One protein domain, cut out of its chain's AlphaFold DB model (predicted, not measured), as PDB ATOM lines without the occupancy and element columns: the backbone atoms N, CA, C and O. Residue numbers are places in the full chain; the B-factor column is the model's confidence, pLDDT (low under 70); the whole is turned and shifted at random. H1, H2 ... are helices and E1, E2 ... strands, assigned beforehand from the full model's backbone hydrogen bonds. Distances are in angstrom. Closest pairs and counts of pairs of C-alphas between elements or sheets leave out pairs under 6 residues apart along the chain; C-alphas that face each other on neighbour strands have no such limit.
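AT A GLANCE: This is residues 7 to 96 of the 358 residues of an uncharacterized protein of Pantoea sp. ICBG 1758 (UniProt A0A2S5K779). A strand hairpin, E1 and E2, stands at one end of two long helices, H1 and H2, which pack on each other and run opposite ways; after H2 a long link folds back to E3, near E2. The 90 printed residues hold H1, E1, E2, H2, E3 in that order, class mixed, with an antiparallel sheet E1 - E2. It is only just compact, close to loose, radius of gyration of the C-alphas 14.4 A, spanning 40 by 35 by 19 A.

IN THESE COORDINATES: Find E1 at residues 31 to 36 and E2, 20.1 A, at 42 to 49. H1, residues 7 to 29, starts at C-alpha 7 (207.979, 148.819, 197.546) and runs 33.6 A; H2, residues 52 to 78, runs 39.9 A. E3, residues 93 to 96, ends at C-alpha 96 (177.855, 136.794, 182.483).

HOW THE PARTS SIT: In the hairpin, N 35 and O 43 are 2.9 A apart, within hydrogen-bond range. The closest C-alphas of H1 and E2, Ile 27 and Gly 47, are 5.0 A apart. H1 and H2 touch, closest at C-alphas Val 19 and Leu 61, 5.7 A, at a tilt of 38 degrees, only just steep. In H1 and H2 every O i to N i+4 pair is within hydrogen-bond range. E3 pairs with no named strand.

THE WHOLE: The C-alphas farthest apart, Thr 50 and Arg 79, are 42.4 A apart. The printed part has no cut; the link H2 to E3 is long, and residue 38 is under 70 in pLDDT.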
ATOM      1  N   LEU A   7     208.781 149.075 196.361       84.88
ATOM      2  CA  LEU A   7     207.979 148.819 197.546       84.88
ATOM      3  C   LEU A   7     206.473 148.795 197.238       84.88
ATOM      4  O   LEU A   7     205.742 147.961 197.769       84.88
ATOM      5  N   GLU A   8     205.988 149.700 196.386       85.62
ATOM      6  CA  GLU A   8     204.579 149.719 195.969       85.62
ATOM      7  C   GLU A   8     204.235 148.514 195.099       85.62
ATOM      8  O   GLU A   8     203.173 147.914 195.271       85.62
ATOM      9  N   PHE A   9     205.151 148.116 194.214       88.56
ATOM     10  CA  PHE A   9     204.983 146.910 193.411       88.56
ATOM     11  C   PHE A   9     204.928 145.649 194.285       88.56
ATOM     12  O   PHE A   9     204.050 144.810 194.097       88.56
ATOM     13  N   GLU A  10     205.800 145.534 195.291       90.31
ATOM     14  CA  GLU A  10     205.779 144.409 196.233       90.31
ATOM     15  C   GLU A  10     204.468 144.349 197.035       90.31
ATOM     16  O   GLU A  10     203.897 143.272 197.219       90.31
ATOM     17  N   LYS A  11     203.945 145.501 197.477       92.75
ATOM     18  CA  LYS A  11     202.641 145.573 198.158       92.75
ATOM     19  C   LYS A  11     201.503 145.097 197.255       92.75
ATOM     20  O   LYS A  11     200.694 144.279 197.690       92.75
ATOM     21  N   ARG A  12     201.470 145.563 196.001       93.00
ATOM     22  CA  ARG A  12     200.477 145.133 195.001       93.00
ATOM     23  C   ARG A  12     200.590 143.645 194.689       93.00
ATOM     24  O   ARG A  12     199.570 142.983 194.553       93.00
ATOM     25  N   TYR A  13     201.805 143.102 194.651       94.12
ATOM     26  CA  TYR A  13     202.019 141.671 194.462       94.12
ATOM     27  C   TYR A  13     201.466 140.835 195.623       94.12
ATOM     28  O   TYR A  13     200.771 139.852 195.389       94.12
ATOM     29  N   LYS A  14     201.698 141.240 196.878       94.69
ATOM     30  CA  LYS A  14     201.129 140.539 198.047       94.69
ATOM     31  C   LYS A  14     199.600 140.565 198.047       94.69
ATOM     32  O   LYS A  14     198.984 139.549 198.344       94.69
ATOM     33  N   GLN A  15     199.003 141.699 197.679       95.38
ATOM     34  CA  GLN A  15     197.552 141.807 197.504       95.38
ATOM     35  C   GLN A  15     197.055 140.884 196.388       95.38
ATOM     36  O   GLN A  15     196.100 140.144 196.589       95.38
ATOM     37  N   PHE A  16     197.749 140.854 195.250       96.94
ATOM     38  CA  PHE A  16     197.417 139.961 194.146       96.94
ATOM     39  C   PHE A  16     197.436 138.479 194.546       96.94
ATOM     40  O   PHE A  16     196.565 137.732 194.118       96.94
ATOM     41  N   LEU A  17     198.377 138.041 195.388       96.31
ATOM     42  CA  LEU A  17     198.387 136.655 195.873       96.31
ATOM     43  C   LEU A  17     197.119 136.309 196.669       96.31
ATOM     44  O   LEU A  17     196.617 135.193 196.544       96.31
ATOM     45  N   GLN A  18     196.577 137.263 197.434       97.19
ATOM     46  CA  GLN A  18     195.295 137.087 198.120       97.19
ATOM     47  C   GLN A  18     194.139 137.024 197.118       97.19
ATOM     48  O   GLN A  18     193.358 136.082 197.161       97.19
ATOM     49  N   VAL A  19     194.091 137.950 196.153       97.50
ATOM     50  CA  VAL A  19     193.085 137.948 195.071       97.50
ATOM     51  C   VAL A  19     193.089 136.621 194.313       97.50
ATOM     52  O   VAL A  19     192.037 136.050 194.033       97.50
ATOM     53  N   GLN A  20     194.279 136.104 194.007       96.06
ATOM     54  CA  GLN A  20     194.442 134.822 193.341       96.06
ATOM     55  C   GLN A  20     193.911 133.665 194.187       96.06
ATOM     56  O   GLN A  20     193.217 132.793 193.662       96.06
ATOM     57  N   HIS A  21     194.238 133.647 195.477       96.38
ATOM     58  CA  HIS A  21     193.748 132.634 196.400       96.38
ATOM     59  C   HIS A  21     192.219 132.666 196.520       96.38
ATOM     60  O   HIS A  21     191.574 131.624 196.391       96.38
ATOM     61  N   ASP A  22     191.640 133.852 196.695       97.12
ATOM     62  CA  ASP A  22     190.198 134.045 196.859       97.12
ATOM     63  C   ASP A  22     189.442 133.645 195.586       97.12
ATOM     64  O   ASP A  22     188.438 132.936 195.650       97.12
ATOM     65  N   TRP A  23     189.972 133.997 194.411       96.75
ATOM     66  CA  TRP A  23     189.408 133.593 193.122       96.75
ATOM     67  C   TRP A  23     189.405 132.071 192.933       96.75
ATOM     68  O   TRP A  23     188.397 131.489 192.525       96.75
ATOM     69  N   LEU A  24     190.525 131.406 193.228       94.38
ATOM     70  CA  LEU A  24     190.630 129.952 193.090       94.38
ATOM     71  C   LEU A  24     189.735 129.217 194.094       94.38
ATOM     72  O   LEU A  24     189.138 128.199 193.734       94.38
ATOM     73  N   THR A  25     189.603 129.741 195.314       95.69
ATOM     74  CA  THR A  25     188.660 129.233 196.320       95.69
ATOM     75  C   THR A  25     187.224 129.372 195.820       95.69
ATOM     76  O   THR A  25     186.503 128.379 195.760       95.69
ATOM     77  N   LEU A  26     186.850 130.555 195.318       96.25
ATOM     78  CA  LEU A  26     185.514 130.811 194.777       96.25
ATOM     79  C   LEU A  26     185.157 129.875 193.614       96.25
ATOM     80  O   LEU A  26     184.035 129.369 193.554       96.25
ATOM     81  N   ILE A  27     186.097 129.612 192.698       95.88
ATOM     82  CA  ILE A  27     185.884 128.613 191.642       95.88
ATOM     83  C   ILE A  27     185.718 127.218 192.233       95.88
ATOM     84  O   ILE A  27     184.834 126.484 191.795       95.88
ATOM     85  N   THR A  28     186.576 126.834 193.175       93.75
ATOM     86  CA  THR A  28     186.594 125.478 193.739       93.75
ATOM     87  C   THR A  28     185.282 125.152 194.444       93.75
ATOM     88  O   THR A  28     184.735 124.073 194.215       93.75
ATOM     89  N   ASP A  29     184.743 126.099 195.210       94.69
ATOM     90  CA  ASP A  29     183.481 125.949 195.941       94.69
ATOM     91  C   ASP A  29     182.270 125.796 195.009       94.69
ATOM     92  O   ASP A  29     181.284 125.151 195.359       94.69
ATOM     93  N   ASN A  30     182.359 126.342 193.793       94.44
ATOM     94  CA  ASN A  30     181.281 126.350 192.799       94.44
ATOM     95  C   ASN A  30     181.597 125.478 191.571       94.44
ATOM     96  O   ASN A  30     180.994 125.635 190.503       94.44
ATOM     97  N   LYS A  31     182.582 124.582 191.690       94.81
ATOM     98  CA  LYS A  31     183.162 123.828 190.577       94.81
ATOM     99  C   LYS A  31     182.185 122.791 190.029       94.81
ATOM    100  O   LYS A  31     181.738 121.902 190.749       94.81
ATOM    101  N   PHE A  32     181.953 122.825 188.719       93.06
ATOM    102  CA  PHE A  32     181.226 121.767 188.003       93.06
ATOM    103  C   PHE A  32     182.107 120.997 187.012       93.06
ATOM    104  O   PHE A  32     181.701 119.951 186.501       93.06
ATOM    105  N   PHE A  33     183.296 121.515 186.699       93.00
ATOM    106  CA  PHE A  33     184.216 120.893 185.757       93.00
ATOM    107  C   PHE A  33     185.670 121.259 186.067       93.00
ATOM    108  O   PHE A  33     185.972 122.364 186.511       93.00
ATOM    109  N   SER A  34     186.577 120.339 185.756       92.12
ATOM    110  CA  SER A  34     188.016 120.579 185.692       92.12
ATOM    111  C   SER A  34     188.689 119.599 184.737       92.12
ATOM    112  O   SER A  34     188.139 118.548 184.385       92.12
ATOM    113  N   ASP A  35     189.877 119.967 184.268       88.75
ATOM    114  CA  ASP A  35     190.750 119.115 183.469       88.75
ATOM    115  C   ASP A  35     191.882 118.537 184.318       88.75
ATOM    116  O   ASP A  35     192.096 118.923 185.466       88.75
ATOM    117  N   THR A  36     192.613 117.586 183.751       84.44
ATOM    118  CA  THR A  36     193.749 116.943 184.408       84.44
ATOM    119  C   THR A  36     194.967 117.089 183.515       84.44
ATOM    120  O   THR A  36     194.920 116.766 182.327       84.44
ATOM    121  N   ASN A  37     196.059 117.612 184.067       78.25
ATOM    122  CA  ASN A  37     197.297 117.785 183.318       78.25
ATOM    123  C   ASN A  37     198.015 116.435 183.101       78.25
ATOM    124  O   ASN A  37     197.604 115.390 183.605       78.25
ATOM    125  N   ALA A  38     199.124 116.449 182.355       68.06
ATOM    126  CA  ALA A  38     199.893 115.238 182.044       68.06
ATOM    127  C   ALA A  38     200.524 114.546 183.275       68.06
ATOM    128  O   ALA A  38     200.980 113.412 183.158       68.06
ATOM    129  N   VAL A  39     200.565 115.222 184.429       74.00
ATOM    130  CA  VAL A  39     201.110 114.716 185.702       74.00
ATOM    131  C   VAL A  39     199.992 114.199 186.624       74.00
ATOM    132  O   VAL A  39     200.269 113.638 187.676       74.00
ATOM    133  N   GLY A  40     198.722 114.316 186.218       73.94
ATOM    134  CA  GLY A  40     197.577 113.873 187.016       73.94
ATOM    135  C   GLY A  40     197.005 114.945 187.947       73.94
ATOM    136  O   GLY A  40     196.108 114.641 188.729       73.94
ATOM    137  N   GLU A  41     197.484 116.188 187.873       83.25
ATOM    138  CA  GLU A  41     197.003 117.282 188.719       83.25
ATOM    139  C   GLU A  41     195.813 117.997 188.076       83.25
ATOM    140  O   GLU A  41     195.736 118.162 186.851       83.25
ATOM    141  N   GLU A  42     194.887 118.450 188.917       85.88
ATOM    142  CA  GLU A  42     193.722 119.216 188.492       85.88
ATOM    143  C   GLU A  42     194.141 120.579 187.922       85.88
ATOM    144  O   GLU A  42     194.948 121.303 188.504       85.88
ATOM    145  N   CYS A  43     193.596 120.945 186.764       87.88
ATOM    146  CA  CYS A  43     193.856 122.232 186.133       87.88
ATOM    147  C   CYS A  43     192.624 122.757 185.393       87.88
ATOM    148  O   CYS A  43     191.678 122.018 185.121       87.88
ATOM    149  N   ARG A  44     192.650 124.053 185.046       90.88
ATOM    150  CA  ARG A  44     191.588 124.737 184.285       90.88
ATOM    151  C   ARG A  44     190.187 124.472 184.870       90.88
ATOM    152  O   ARG A  44     189.343 123.874 184.199       90.88
ATOM    153  N   PRO A  45     189.939 124.867 186.127       94.75
ATOM    154  CA  PRO A  45     188.642 124.642 186.745       94.75
ATOM    155  C   PRO A  45     187.576 125.580 186.156       94.75
ATOM    156  O   PRO A  45     187.874 126.712 185.769       94.75
ATOM    157  N   ALA A  46     186.331 125.110 186.098       95.62
ATOM    158  CA  ALA A  46     185.168 125.904 185.729       95.62
ATOM    159  C   ALA A  46     184.079 125.797 186.807       95.62
ATOM    160  O   ALA A  46     183.715 124.690 187.222       95.62
ATOM    161  N   GLY A  47     183.567 126.950 187.239       95.31
ATOM    162  CA  GLY A  47     182.523 127.056 188.259       95.31
ATOM    163  C   GLY A  47     181.276 127.800 187.784       95.31
ATOM    164  O   GLY A  47     181.336 128.583 186.832       95.31
ATOM    165  N   LEU A  48     180.139 127.525 188.426       94.44
ATOM    166  CA  LEU A  48     178.838 128.131 188.138       94.44
ATOM    167  C   LEU A  48     178.344 128.882 189.375       94.44
ATOM    168  O   LEU A  48     178.102 128.267 190.407       94.44
ATOM    169  N   LEU A  49     178.179 130.196 189.255       92.62
ATOM    170  CA  LEU A  49     177.639 131.051 190.303       92.62
ATOM    171  C   LEU A  49     176.148 131.294 190.077       92.62
ATOM    172  O   LEU A  49     175.736 131.704 188.990       92.62
ATOM    173  N   THR A  50     175.361 131.098 191.132       84.88
ATOM    174  CA  THR A  50     173.921 131.405 191.165       84.88
ATOM    175  C   THR A  50     173.571 132.494 192.180       84.88
ATOM    176  O   THR A  50     172.431 132.940 192.224       84.88
ATOM    177  N   ASP A  51     174.525 132.910 193.019       86.56
ATOM    178  CA  ASP A  51     174.325 133.937 194.042       86.56
ATOM    179  C   ASP A  51     174.873 135.305 193.600       86.56
ATOM    180  O   ASP A  51     176.009 135.440 193.136       86.56
ATOM    181  N   SER A  52     174.065 136.344 193.810       84.62
ATOM    182  CA  SER A  52     174.393 137.736 193.495       84.62
ATOM    183  C   SER A  52     175.563 138.269 194.335       84.62
ATOM    184  O   SER A  52     176.368 139.063 193.842       84.62
ATOM    185  N   SER A  53     175.723 137.804 195.583       89.62
ATOM    186  CA  SER A  53     176.840 138.248 196.433       89.62
ATOM    187  C   SER A  53     178.185 137.697 195.939       89.62
ATOM    188  O   SER A  53     179.155 138.444 195.776       89.62
ATOM    189  N   GLN A  54     178.216 136.409 195.583       91.00
ATOM    190  CA  GLN A  54     179.369 135.762 194.957       91.00
ATOM    191  C   GLN A  54     179.712 136.394 193.605       91.00
ATOM    192  O   GLN A  54     180.888 136.523 193.267       91.00
ATOM    193  N   PHE A  55     178.707 136.834 192.847       89.62
ATOM    194  CA  PHE A  55     178.917 137.534 191.586       89.62
ATOM    195  C   PHE A  55     179.666 138.860 191.763       89.62
ATOM    196  O   PHE A  55     180.679 139.084 191.096       89.62
ATOM    197  N   GLN A  56     179.209 139.723 192.674       92.44
ATOM    198  CA  GLN A  56     179.889 140.995 192.946       92.44
ATOM    199  C   GLN A  56     181.328 140.767 193.417       92.44
ATOM    200  O   GLN A  56     182.248 141.465 192.985       92.44
ATOM    201  N   HIS A  57     181.534 139.742 194.248       94.81
ATOM    202  CA  HIS A  57     182.865 139.350 194.689       94.81
ATOM    203  C   HIS A  57     183.751 138.889 193.518       94.81
ATOM    204  O   HIS A  57     184.872 139.374 193.376       94.81
ATOM    205  N   ALA A  58     183.241 138.038 192.620       95.19
ATOM    206  CA  ALA A  58     183.971 137.592 191.431       95.19
ATOM    207  C   ALA A  58     184.371 138.760 190.513       95.19
ATOM    208  O   ALA A  58     185.500 138.798 190.022       95.19
ATOM    209  N   GLN A  59     183.472 139.727 190.292       95.25
ATOM    210  CA  GLN A  59     183.774 140.920 189.493       95.25
ATOM    211  C   GLN A  59     184.887 141.761 190.116       95.25
ATOM    212  O   GLN A  59     185.789 142.207 189.403       95.25
ATOM    213  N   HIS A  60     184.840 141.953 191.436       96.38
ATOM    214  CA  HIS A  60     185.875 142.671 192.171       96.38
ATOM    215  C   HIS A  60     187.239 141.987 192.023       96.38
ATOM    216  O   HIS A  60     188.205 142.621 191.603       96.38
ATOM    217  N   LEU A  61     187.301 140.678 192.288       97.38
ATOM    218  CA  LEU A  61     188.530 139.891 192.169       97.38
ATOM    219  C   LEU A  61     189.108 139.936 190.748       97.38
ATOM    220  O   LEU A  61     190.310 140.123 190.578       97.38
ATOM    221  N   LEU A  62     188.263 139.809 189.720       96.38
ATOM    222  CA  LEU A  62     188.710 139.866 188.328       96.38
ATOM    223  C   LEU A  62     189.299 141.238 187.968       96.38
ATOM    224  O   LEU A  62     190.325 141.308 187.290       96.38
ATOM    225  N   ALA A  63     188.673 142.325 188.426       96.75
ATOM    226  CA  ALA A  63     189.164 143.679 188.187       96.75
ATOM    227  C   ALA A  63     190.523 143.923 188.866       96.75
ATOM    228  O   ALA A  63     191.431 144.483 188.246       96.75
ATOM    229  N   GLU A  64     190.696 143.462 190.109       97.19
ATOM    230  CA  GLU A  64     191.982 143.546 190.812       97.19
ATOM    231  C   GLU A  64     193.060 142.677 190.154       97.19
ATOM    232  O   GLU A  64     194.207 143.115 190.018       97.19
ATOM    233  N   TRP A  65     192.691 141.482 189.682       97.69
ATOM    234  CA  TRP A  65     193.588 140.602 188.936       97.69
ATOM    235  C   TRP A  65     194.084 141.277 187.654       97.69
ATOM    236  O   TRP A  65     195.293 141.337 187.416       97.69
ATOM    237  N   GLN A  66     193.168 141.815 186.843       96.69
ATOM    238  CA  GLN A  66     193.499 142.527 185.607       96.69
ATOM    239  C   GLN A  66     194.394 143.742 185.896       96.69
ATOM    240  O   GLN A  66     195.424 143.911 185.249       96.69
ATOM    241  N   SER A  67     194.066 144.528 186.927       96.06
ATOM    242  CA  SER A  67     194.872 145.684 187.338       96.06
ATOM    243  C   SER A  67     196.310 145.297 187.699       96.06
ATOM    244  O   SER A  67     197.248 146.005 187.323       96.06
ATOM    245  N   PHE A  68     196.510 144.175 188.401       95.75
ATOM    246  CA  PHE A  68     197.854 143.676 188.686       95.75
ATOM    247  C   PHE A  68     198.566 143.173 187.424       95.75
ATOM    248  O   PHE A  68     199.753 143.453 187.249       95.75
ATOM    249  N   ALA A  69     197.862 142.454 186.545       95.38
ATOM    250  CA  ALA A  69     198.430 141.946 185.300       95.38
ATOM    251  C   ALA A  69     198.963 143.083 184.412       95.38
ATOM    252  O   ALA A  69     200.101 143.010 183.943       95.38
ATOM    253  N   ASP A  70     198.187 144.159 184.260       95.00
ATOM    254  CA  ASP A  70     198.582 145.344 183.494       95.00
ATOM    255  C   ASP A  70     199.807 146.028 184.117       95.00
ATOM    256  O   ASP A  70     200.800 146.275 183.427       95.00
ATOM    257  N   LEU A  71     199.801 146.228 185.442       92.75
ATOM    258  CA  LEU A  71     200.939 146.787 186.182       92.75
ATOM    259  C   LEU A  71     202.215 145.944 186.012       92.75
ATOM    260  O   LEU A  71     203.314 146.484 185.860       92.75
ATOM    261  N   ALA A  72     202.093 144.615 186.056       92.94
ATOM    262  CA  ALA A  72     203.218 143.698 185.917       92.94
ATOM    263  C   ALA A  72     203.797 143.701 184.493       92.94
ATOM    264  O   ALA A  72     205.022 143.690 184.343       92.94
ATOM    265  N   GLU A  73     202.958 143.771 183.454       93.94
ATOM    266  CA  GLU A  73     203.430 143.916 182.069       93.94
ATOM    267  C   GLU A  73     204.074 145.285 181.812       93.94
ATOM    268  O   GLU A  73     205.095 145.354 181.125       93.94
ATOM    269  N   GLU A  74     203.544 146.370 182.383       90.50
ATOM    270  CA  GLU A  74     204.172 147.697 182.304       90.50
ATOM    271  C   GLU A  74     205.559 147.703 182.954       90.50
ATOM    272  O   GLU A  74     206.546 148.049 182.300       90.50
ATOM    273  N   LYS A  75     205.673 147.204 184.191       88.44
ATOM    274  CA  LYS A  75     206.970 147.048 184.875       88.44
ATOM    275  C   LYS A  75     207.934 146.160 184.089       88.44
ATOM    276  O   LYS A  75     209.130 146.452 184.072       88.44
ATOM    277  N   ARG A  76     207.444 145.095 183.438       90.19
ATOM    278  CA  ARG A  76     208.291 144.191 182.643       90.19
ATOM    279  C   ARG A  76     208.864 144.868 181.391       90.19
ATOM    280  O   ARG A  76     209.976 144.530 180.988       90.19
ATOM    281  N   LYS A  77     208.142 145.819 180.786       88.69
ATOM    282  CA  LYS A  77     208.648 146.615 179.648       88.69
ATOM    283  C   LYS A  77     209.816 147.512 180.051       88.69
ATOM    284  O   LYS A  77     210.729 147.709 179.257       88.69
ATOM    285  N   GLU A  78     209.791 148.040 181.271       85.62
ATOM    286  CA  GLU A  78     210.847 148.915 181.792       85.62
ATOM    287  C   GLU A  78     212.075 148.130 182.267       85.62
ATOM    288  O   GLU A  78     213.209 148.577 182.095       85.62
ATOM    289  N   ARG A  79     211.866 146.958 182.881       83.75
ATOM    290  CA  ARG A  79     212.941 146.126 183.436       83.75
ATOM    291  C   ARG A  79     212.512 144.677 183.639       83.75
ATOM    292  O   ARG A  79     211.335 144.366 183.773       83.75
ATOM    293  N   SER A  80     213.485 143.783 183.785       83.44
ATOM    294  CA  SER A  80     213.197 142.406 184.194       83.44
ATOM    295  C   SER A  80     212.576 142.363 185.599       83.44
ATOM    296  O   SER A  80     213.058 143.023 186.520       83.44
ATOM    297  N   ILE A  81     211.515 141.570 185.761       86.12
ATOM    298  CA  ILE A  81     210.873 141.276 187.046       86.12
ATOM    299  C   ILE A  81     210.972 139.777 187.332       86.12
ATOM    300  O   ILE A  81     210.854 138.960 186.421       86.12
ATOM    301  N   ALA A  82     211.149 139.407 188.601       85.12
ATOM    302  CA  ALA A  82     211.311 138.011 189.022       85.12
ATOM    303  C   ALA A  82     210.005 137.186 188.997       85.12
ATOM    304  O   ALA A  82     210.020 135.996 189.298       85.12
ATOM    305  N   ILE A  83     208.871 137.805 188.652       87.06
ATOM    306  CA  ILE A  83     207.558 137.158 188.618       87.06
ATOM    307  C   ILE A  83     207.310 136.586 187.222       87.06
ATOM    308  O   ILE A  83     207.341 137.307 186.218       87.06
ATOM    309  N   THR A  84     207.025 135.287 187.164       89.69
ATOM    310  CA  THR A  84     206.702 134.582 185.920       89.69
ATOM    311  C   THR A  84     205.323 134.980 185.400       89.69
ATOM    312  O   THR A  84     204.356 134.970 186.157       89.69
ATOM    313  N   THR A  85     205.210 135.244 184.098       91.25
ATOM    314  CA  THR A  85     203.961 135.651 183.429       91.25
ATOM    315  C   THR A  85     202.798 134.685 183.673       91.25
ATOM    316  O   THR A  85     201.684 135.125 183.926       91.25
ATOM    317  N   ASN A  86     203.070 133.376 183.702       89.31
ATOM    318  CA  ASN A  86     202.063 132.331 183.936       89.31
ATOM    319  C   ASN A  86     201.373 132.410 185.309       89.31
ATOM    320  O   ASN A  86     200.404 131.695 185.538       89.31
ATOM    321  N   LEU A  87     201.901 133.212 186.240       91.69
ATOM    322  CA  LEU A  87     201.294 133.390 187.554       91.69
ATOM    323  C   LEU A  87     200.029 134.253 187.489       91.69
ATOM    324  O   LEU A  87     199.155 134.088 188.330       91.69
ATOM    325  N   TYR A  88     199.944 135.175 186.529       92.88
ATOM    326  CA  TYR A  88     198.845 136.138 186.436       92.88
ATOM    327  C   TYR A  88     198.244 136.260 185.029       92.88
ATOM    328  O   TYR A  88     197.199 136.892 184.877       92.88
ATOM    329  N   LEU A  89     198.860 135.655 184.008       92.56
ATOM    330  CA  LEU A  89     198.309 135.538 182.662       92.56
ATOM    331  C   LEU A  89     198.177 134.065 182.230       92.56
ATOM    332  O   LEU A  89     199.053 133.253 182.531       92.56
ATOM    333  N   PRO A  90     197.143 133.729 181.435       91.88
ATOM    334  CA  PRO A  90     196.052 134.612 181.009       91.88
ATOM    335  C   PRO A  90     195.104 134.921 182.173       91.88
ATOM    336  O   PRO A  90     194.865 134.046 182.997       91.88
ATOM    337  N   VAL A  91     194.558 136.138 182.227       94.44
ATOM    338  CA  VAL A  91     193.583 136.530 183.260       94.44
ATOM    339  C   VAL A  91     192.399 135.543 183.261       94.44
ATOM    340  O   VAL A  91     192.009 135.074 182.183       94.44
ATOM    341  N   PRO A  92     191.855 135.173 184.438       95.19
ATOM    342  CA  PRO A  92     190.684 134.309 184.515       95.19
ATOM    343  C   PRO A  92     189.492 134.836 183.710       95.19
ATOM    344  O   PRO A  92     189.382 136.028 183.437       95.19
ATOM    345  N   VAL A  93     188.566 133.947 183.355       95.38
ATOM    346  CA  VAL A  93     187.396 134.321 182.546       95.38
ATOM    347  C   VAL A  93     186.140 134.376 183.412       95.38
ATOM    348  O   VAL A  93     185.857 133.442 184.158       95.38
ATOM    349  N   LEU A  94     185.357 135.446 183.278       95.00
ATOM    350  CA  LEU A  94     184.026 135.579 183.869       95.00
ATOM    351  C   LEU A  94     182.984 135.722 182.757       95.00
ATOM    352  O   LEU A  94     182.983 136.710 182.025       95.00
ATOM    353  N   LEU A  95     182.105 134.731 182.618       93.75
ATOM    354  CA  LEU A  95     180.988 134.745 181.674       93.75
ATOM    355  C   LEU A  95     179.703 135.163 182.383       93.75
ATOM    356  O   LEU A  95     179.284 134.515 183.338       93.75
ATOM    357  N   ILE A  96     179.058 136.213 181.879       91.62
ATOM    358  CA  ILE A  96     177.855 136.794 182.483       91.62
ATOM    359  C   ILE A  96     176.649 136.494 181.593       91.62
ATOM    360  O   ILE A  96     176.641 136.863 180.420       91.62
TER     361      ILE A  96